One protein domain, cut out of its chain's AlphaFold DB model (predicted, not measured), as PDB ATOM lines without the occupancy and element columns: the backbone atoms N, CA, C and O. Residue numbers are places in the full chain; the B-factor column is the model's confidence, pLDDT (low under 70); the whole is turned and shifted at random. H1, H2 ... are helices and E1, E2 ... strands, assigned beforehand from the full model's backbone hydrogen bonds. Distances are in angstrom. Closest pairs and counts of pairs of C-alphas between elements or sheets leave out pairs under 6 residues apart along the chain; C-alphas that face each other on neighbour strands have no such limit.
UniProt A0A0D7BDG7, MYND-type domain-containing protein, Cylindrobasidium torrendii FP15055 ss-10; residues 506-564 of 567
ATOM      1  N   ILE A 506     189.798 161.789 219.724       96.56
ATOM      2  CA  ILE A 506     188.792 160.720 219.713       96.56
ATOM      3  C   ILE A 506     189.346 159.460 220.382       96.56
ATOM      4  O   ILE A 506     188.667 158.870 221.218       96.56
ATOM      5  N   LYS A 507     190.583 159.070 220.052       96.81
ATOM      6  CA  LYS A 507     191.237 157.904 220.652       96.81
ATOM      7  C   LYS A 507     191.350 158.047 222.171       96.81
ATOM      8  O   LYS A 507     190.925 157.144 222.881       96.81
ATOM      9  N   THR A 508     191.825 159.195 222.655       96.94
ATOM     10  CA  THR A 508     191.909 159.490 224.092       96.94
ATOM     11  C   THR A 508     190.538 159.421 224.766       96.94
ATOM     12  O   THR A 508     190.395 158.770 225.793       96.94
ATOM     13  N   MET A 509     189.504 160.014 224.160       95.50
ATOM     14  CA  MET A 509     188.141 159.976 224.704       95.50
ATOM     15  C   MET A 509     187.597 158.545 224.812       95.50
ATOM     16  O   MET A 509     186.940 158.213 225.799       95.50
ATOM     17  N   LEU A 510     187.873 157.694 223.820       93.31
ATOM     18  CA  LEU A 510     187.478 156.283 223.835       93.31
ATOM     19  C   LEU A 510     188.253 155.488 224.892       93.31
ATOM     20  O   LEU A 510     187.643 154.737 225.645       93.31
ATOM     21  N   GLU A 511     189.570 155.673 224.989       93.31
ATOM     22  CA  GLU A 511     190.406 155.031 226.012       93.31
ATOM     23  C   GLU A 511     189.931 155.396 227.429       93.31
ATOM     24  O   GLU A 511     189.724 154.514 228.261       93.31
ATOM     25  N   GLU A 512     189.664 156.678 227.690       91.00
ATOM     26  CA  GLU A 512     189.114 157.158 228.964       91.00
ATOM     27  C   GLU A 512     187.709 156.619 229.256       91.00
ATOM     28  O   GLU A 512     187.339 156.442 230.420       91.00
ATOM     29  N   HIS A 513     186.889 156.416 228.226       88.38
ATOM     30  CA  HIS A 513     185.559 155.834 228.376       88.38
ATOM     31  C   HIS A 513     185.653 154.357 228.768       88.38
ATOM     32  O   HIS A 513     185.088 153.963 229.787       88.38
ATOM     33  N   PHE A 514     186.439 153.565 228.034       87.75
ATOM     34  CA  PHE A 514     186.621 152.140 228.319       87.75
ATOM     35  C   PHE A 514     187.386 151.869 229.620       87.75
ATOM     36  O   PHE A 514     187.197 150.819 230.224       87.75
ATOM     37  N   ALA A 515     188.211 152.807 230.092       89.06
ATOM     38  CA  ALA A 515     188.843 152.712 231.407       89.06
ATOM     39  C   ALA A 515     187.856 152.941 232.569       89.06
ATOM     40  O   ALA A 515     188.073 152.424 233.665       89.06
ATOM     41  N   ARG A 516     186.793 153.729 232.348       85.06
ATOM     42  CA  ARG A 516     185.790 154.085 233.368       85.06
ATOM     43  C   ARG A 516     184.577 153.162 233.381       85.06
ATOM     44  O   ARG A 516     184.014 152.946 234.450       85.06
ATOM     45  N   ALA A 517     184.158 152.651 232.226       79.44
ATOM     46  CA  ALA A 517     183.018 151.751 232.131       79.44
ATOM     47  C   ALA A 517     183.336 150.425 232.848       79.44
ATOM     48  O   ALA A 517     184.200 149.657 232.420       79.44
ATOM     49  N   HIS A 518     182.666 150.158 233.974       65.88
ATOM     50  CA  HIS A 518     182.655 148.822 234.569       65.88
ATOM     51  C   HIS A 518     181.997 147.843 233.588       65.88
ATOM     52  O   HIS A 518     181.123 148.236 232.823       65.88
ATOM     53  N   ARG A 519     182.430 146.574 233.605       59.28
ATOM     54  CA  ARG A 519     182.111 145.548 232.588       59.28
ATOM     55  C   ARG A 519     180.617 145.319 232.301       59.28
ATOM     56  O   ARG A 519     180.328 144.659 231.312       59.28
ATOM     57  N   ASP A 520     179.716 145.860 233.115       56.09
ATOM     58  CA  ASP A 520     178.274 145.618 233.030       56.09
ATOM     59  C   ASP A 520     177.485 146.744 232.327       56.09
ATOM     60  O   ASP A 520     176.286 146.590 232.117       56.09
ATOM     61  N   ASP A 521     178.122 147.857 231.928       55.50
ATOM     62  CA  ASP A 521     177.459 148.930 231.167       55.50
ATOM     63  C   ASP A 521     177.864 148.851 229.679       55.50
ATOM     64  O   ASP A 521     178.802 149.502 229.219       55.50
ATOM     65  N   GLU A 522     177.174 147.994 228.914       59.09
ATOM     66  CA  GLU A 522     177.366 147.732 227.469       59.09
ATOM     67  C   GLU A 522     177.002 148.927 226.550       59.09
ATOM     68  O   GLU A 522     176.597 148.765 225.392       59.09
ATOM     69  N   ALA A 523     177.104 150.165 227.030       67.00
ATOM     70  CA  ALA A 523     176.766 151.334 226.235       67.00
ATOM     71  C   ALA A 523     177.837 151.576 225.158       67.00
ATOM     72  O   ALA A 523     178.866 152.196 225.409       67.00
ATOM     73  N   CYS A 524     177.581 151.120 223.927       80.50
ATOM     74  CA  CYS A 524     178.389 151.467 222.754       80.50
ATOM     75  C   CYS A 524     178.581 152.999 222.680       80.50
ATOM     76  O   CYS A 524     177.581 153.716 222.532       80.50
ATOM     77  N   PRO A 525     179.819 153.522 222.787       88.00
ATOM     78  CA  PRO A 525     180.043 154.959 222.791       88.00
ATOM     79  C   PRO A 525     179.746 155.552 221.411       88.00
ATOM     80  O   PRO A 525     180.119 154.995 220.378       88.00
ATOM     81  N   VAL A 526     179.097 156.713 221.394       89.81
ATOM     82  CA  VAL A 526     178.741 157.452 220.180       89.81
ATOM     83  C   VAL A 526     179.603 158.707 220.092       89.81
ATOM     84  O   VAL A 526     179.641 159.520 221.013       89.81
ATOM     85  N   ILE A 527     180.294 158.892 218.965       93.19
ATOM     86  CA  ILE A 527     181.010 160.140 218.677       93.19
ATOM     87  C   ILE A 527     180.009 161.133 218.091       93.19
ATOM     88  O   ILE A 527     179.531 160.959 216.970       93.19
ATOM     89  N   CYS A 528     179.713 162.189 218.840       92.56
ATOM     90  CA  CYS A 528     178.876 163.285 218.384       92.56
ATOM     91  C   CYS A 528     179.751 164.394 217.790       92.56
ATOM     92  O   CYS A 528     180.680 164.886 218.438       92.56
ATOM     93  N   MET A 529     179.453 164.773 216.546       95.75
ATOM     94  CA  MET A 529     180.108 165.868 215.834       95.75
ATOM     95  C   MET A 529     179.106 167.001 215.637       95.75
ATOM     96  O   MET A 529     178.171 166.886 214.845       95.75
ATOM     97  N   ASP A 530     179.312 168.092 216.361       93.19
ATOM     98  CA  ASP A 530     178.476 169.278 216.309       93.19
ATOM     99  C   ASP A 530     179.053 170.296 215.308       93.19
ATOM    100  O   ASP A 530     180.180 170.782 215.440       93.19
ATOM    101  N   PHE A 531     178.247 170.615 214.292       94.81
ATOM    102  CA  PHE A 531     178.572 171.567 213.234       94.81
ATOM    103  C   PHE A 531     177.869 172.929 213.377       94.81
ATOM    104  O   PHE A 531     177.994 173.761 212.479       94.81
ATOM    105  N   HIS A 532     177.155 173.215 214.471       90.81
ATOM    106  CA  HIS A 532     176.395 174.465 214.633       90.81
ATOM    107  C   HIS A 532     177.273 175.717 214.512       90.81
ATOM    108  O   HIS A 532     176.844 176.720 213.948       90.81
ATOM    109  N   LYS A 533     178.518 175.660 215.001       94.00
ATOM    110  CA  LYS A 533     179.492 176.762 214.887       94.00
ATOM    111  C   LYS A 533     180.426 176.623 213.684       94.00
ATOM    112  O   LYS A 533     181.280 177.481 213.482       94.00
ATOM    113  N   TYR A 534     180.274 175.570 212.875       95.81
ATOM    114  CA  TYR A 534     181.221 175.237 211.808       95.81
ATOM    115  C   TYR A 534     181.353 176.357 210.778       95.81
ATOM    116  O   TYR A 534     182.460 176.671 210.358       95.81
ATOM    117  N   ALA A 535     180.248 177.011 210.417       93.56
ATOM    118  CA  ALA A 535     180.282 178.126 209.475       93.56
ATOM    119  C   ALA A 535     181.210 179.266 209.937       93.56
ATOM    120  O   ALA A 535     181.879 179.897 209.124       93.56
ATOM    121  N   GLU A 536     181.285 179.499 211.247       92.06
ATOM    122  CA  GLU A 536     182.075 180.577 211.841       92.06
ATOM    123  C   GLU A 536     183.506 180.136 212.168       92.06
ATOM    124  O   GLU A 536     184.447 180.900 211.968       92.06
ATOM    125  N   THR A 537     183.680 178.918 212.682       94.75
ATOM    126  CA  THR A 537     184.960 178.442 213.227       94.75
ATOM    127  C   THR A 537     185.731 177.533 212.279       94.75
ATOM    128  O   THR A 537     186.904 177.264 212.534       94.75
ATOM    129  N   GLN A 538     185.078 177.020 211.229       94.06
ATOM    130  CA  GLN A 538     185.592 175.980 210.330       94.06
ATOM    131  C   GLN A 538     186.036 174.711 211.084       94.06
ATOM    132  O   GLN A 538     186.919 173.971 210.651       94.06
ATOM    133  N   ARG A 539     185.452 174.468 212.267       95.25
ATOM    134  CA  ARG A 539     185.787 173.351 213.160       95.25
ATOM    135  C   ARG A 539     184.521 172.726 213.724       95.25
ATOM    136  O   ARG A 539     183.640 173.432 214.208       95.25
ATOM    137  N   ALA A 540     184.456 171.398 213.681       96.31
ATOM    138  CA  ALA A 540     183.415 170.641 214.364       96.31
ATOM    139  C   ALA A 540     183.780 170.479 215.842       96.31
ATOM    140  O   ALA A 540     184.935 170.197 216.178       96.31
ATOM    141  N   GLU A 541     182.800 170.632 216.725       96.00
ATOM    142  CA  GLU A 541     182.959 170.265 218.125       96.00
ATOM    143  C   GLU A 541     182.714 168.761 218.266       96.00
ATOM    144  O   GLU A 541     181.691 168.239 217.837       96.00
ATOM    145  N   ILE A 542     183.690 168.052 218.831       96.25
ATOM    146  CA  ILE A 542     183.624 166.597 218.991       96.25
ATOM    147  C   ILE A 542     183.472 166.259 220.462       96.25
ATOM    148  O   ILE A 542     184.318 166.643 221.280       96.25
ATOM    149  N   THR A 543     182.410 165.515 220.755       94.75
ATOM    150  CA  THR A 543     182.063 165.009 222.082       94.75
ATOM    151  C   THR A 543     181.799 163.504 222.018       94.75
ATOM    152  O   THR A 543     181.449 162.968 220.966       94.75
ATOM    153  N   LEU A 544     182.019 162.805 223.131       92.62
ATOM    154  CA  LEU A 544     181.676 161.393 223.277       92.62
ATOM    155  C   LEU A 544     180.405 161.336 224.113       92.62
ATOM    156  O   LEU A 544     180.333 161.997 225.146       92.62
ATOM    157  N   MET A 545     179.420 160.585 223.645       89.06
ATOM    158  CA  MET A 545     178.122 160.443 224.289       89.06
ATOM    159  C   MET A 545     177.807 158.964 224.479       89.06
ATOM    160  O   MET A 545     178.197 158.123 223.669       89.06
ATOM    161  N   SER A 546     177.063 158.636 225.528       83.31
ATOM    162  CA  SER A 546     176.426 157.325 225.646       83.31
ATOM    163  C   SER A 546     175.232 157.209 224.688       83.31
ATOM    164  O   SER A 546     174.651 158.208 224.241       83.31
ATOM    165  N   ARG A 547     174.800 155.977 224.389       76.12
ATOM    166  CA  ARG A 547     173.569 155.740 223.610       76.12
ATOM    167  C   ARG A 547     172.344 156.376 224.288       76.12
ATOM    168  O   ARG A 547     171.529 156.997 223.608       76.12
ATOM    169  N   ALA A 548     172.254 156.301 225.618       78.56
ATOM    170  CA  ALA A 548     171.174 156.913 226.399       78.56
ATOM    171  C   ALA A 548     171.181 158.450 226.313       78.56
ATOM    172  O   ALA A 548     170.132 159.060 226.090       78.56
ATOM    173  N   GLU A 549     172.359 159.077 226.413       79.88
ATOM    174  CA  GLU A 549     172.530 160.523 226.202       79.88
ATOM    175  C   GLU A 549     172.182 160.936 224.772       79.88
ATOM    176  O   GLU A 549     171.633 162.012 224.554       79.88
ATOM    177  N   THR A 550     172.460 160.081 223.785       75.38
ATOM    178  CA  THR A 550     172.105 160.347 222.385       75.38
ATOM    179  C   THR A 550     170.584 160.403 222.219       75.38
ATOM    180  O   THR A 550     170.065 161.332 221.600       75.38
ATOM    181  N   ILE A 551     169.849 159.478 222.845       74.00
ATOM    182  CA  ILE A 551     168.377 159.455 222.820       74.00
ATOM    183  C   ILE A 551     167.795 160.683 223.530       74.00
ATOM    184  O   ILE A 551     166.921 161.356 222.984       74.00
ATOM    185  N   THR A 552     168.290 161.003 224.728       77.62
ATOM    186  CA  THR A 552     167.761 162.109 225.547       77.62
ATOM    187  C   THR A 552     168.122 163.486 224.997       77.62
ATOM    188  O   THR A 552     167.269 164.369 224.976       77.62
ATOM    189  N   ARG A 553     169.358 163.687 224.527       71.62
ATOM    190  CA  ARG A 553     169.845 164.998 224.070       71.62
ATOM    191  C   ARG A 553     169.472 165.304 222.623       71.62
ATOM    192  O   ARG A 553     169.181 166.455 222.317       71.62
ATOM    193  N   ALA A 554     169.488 164.309 221.735       65.25
ATOM    194  CA  ALA A 554     169.140 164.521 220.331       65.25
ATOM    195  C   ALA A 554     167.643 164.303 220.051       65.25
ATOM    196  O   ALA A 554     167.161 164.697 218.992       65.25
ATOM    197  N   GLY A 555     166.901 163.664 220.968       64.00
ATOM    198  CA  GLY A 555     165.527 163.220 220.709       64.00
ATOM    199  C   GLY A 555     165.452 162.125 219.638       64.00
ATOM    200  O   GLY A 555     164.399 161.905 219.041       64.00
ATOM    201  N   TRP A 556     166.577 161.467 219.338       57.59
ATOM    202  CA  TRP A 556     166.680 160.465 218.282       57.59
ATOM    203  C   TRP A 556     166.322 159.090 218.844       57.59
ATOM    204  O   TRP A 556     167.022 158.566 219.708       57.59
ATOM    205  N   LYS A 557     165.271 158.456 218.310       52.19
ATOM    206  CA  LYS A 557     165.139 156.998 218.412       52.19
ATOM    207  C   LYS A 557     166.140 156.391 217.432       52.19
ATOM    208  O   LYS A 557     165.868 156.355 216.235       52.19
ATOM    209  N   MET A 558     167.319 155.997 217.912       50.88
ATOM    210  CA  MET A 558     168.227 155.209 217.076       50.88
ATOM    211  C   MET A 558     167.540 153.888 216.699       50.88
ATOM    212  O   MET A 558     166.858 153.325 217.560       50.88
ATOM    213  N   PRO A 559     167.704 153.397 215.455       53.78
ATOM    214  CA  PRO A 559     167.257 152.058 215.093       53.78
ATOM    215  C   PRO A 559     167.843 151.043 216.075       53.78
ATOM    216  O   PRO A 559     168.959 151.236 216.574       53.78
ATOM    217  N   GLU A 560     167.104 149.976 216.365       58.84
ATOM    218  CA  GLU A 560     167.682 148.893 217.159       58.84
ATOM    219  C   GLU A 560     168.884 148.284 216.414       58.84
ATOM    220  O   GLU A 560     168.910 148.328 215.180       58.84
ATOM    221  N   PRO A 561     169.892 147.725 217.113       52.72
ATOM    222  CA  PRO A 561     171.109 147.209 216.482       52.72
ATOM    223  C   PRO A 561     170.823 146.224 215.341       52.72
ATOM    224  O   PRO A 561     171.519 146.221 214.329       52.72
ATOM    225  N   GLU A 562     169.746 145.449 215.466       56.28
ATOM    226  CA  GLU A 562     169.253 144.503 214.460       56.28
ATOM    227  C   GLU A 562     168.880 145.191 213.130       56.28
ATOM    228  O   GLU A 562     169.160 144.660 212.055       56.28
ATOM    229  N   GLN A 563     168.346 146.418 213.185       45.66
ATOM    230  CA  GLN A 563     167.940 147.228 212.026       45.66
ATOM    231  C   GLN A 563     169.112 147.957 211.353       45.66
ATOM    232  O   GLN A 563     168.982 148.420 210.220       45.66
ATOM    233  N   MET A 564     170.258 148.087 212.029       43.50
ATOM    234  CA  MET A 564     171.447 148.733 211.460       43.50
ATOM    235  C   MET A 564     172.222 147.823 210.499       43.50
ATOM    236  O   MET A 564     173.009 148.329 209.708       43.50
TER     237      MET A 564
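What this domain is: This is residues 506 to 564 of the 567 residues of the protein "MYND-type domain-containing protein" of Cylindrobasidium torrendii FP15055 ss-10 (UniProt A0A0D7BDG7). A narrow ribbon of two antiparallel strands, E1 and E2, has short helix H2 at its tip, H1 beside E2 and H3 beside E1. Residues 515 to 521 and 559 to 564, including H4, stick out. Of mixed class, the printed part has 59 residues with four named helices and two named strands, in the order H1, E1, H2, E2, H3, H4. It is loose, radius of gyration of the C-alphas 13.5 A, spanning 41 by 28 by 19 A.

How they stand to each other: H1, residues 506 to 516, comes closest to E2, residues 541 to 545, at the C-alphas of Met 509 and Leu 544, 6.8 A apart. E2 is antiparallel to E1, residues 526 to 530, at 153 degrees; N 526 and O 545, 2.8 A apart, are within hydrogen-bond range. H3, residues 547 to 554, comes closest to E1 at the C-alphas of Arg 547 and Val 526, 6.4 A apart. H1 and H3 are apart; in both, every O i to N i+4 pair is within hydrogen-bond range. H2, residues 534 to 537, and H4, residues 561 to 564, are too short for such pairs.

Where its parts are: H1 runs 15.5 A from C-alpha 506 (188.792, 160.720, 219.713). E1 spans 12.4 A, E2 12.6 A and H3 10.4 A. H4 ends at C-alpha 564 (171.447, 148.733, 211.460).

The domain as a whole: The C-alphas of Asp 520 and Glu 536, the farthest apart, are 41.1 A apart. The printed part has no cut and no long link. pLDDT is under 70 in residues 518 to 523 and 554 to 564.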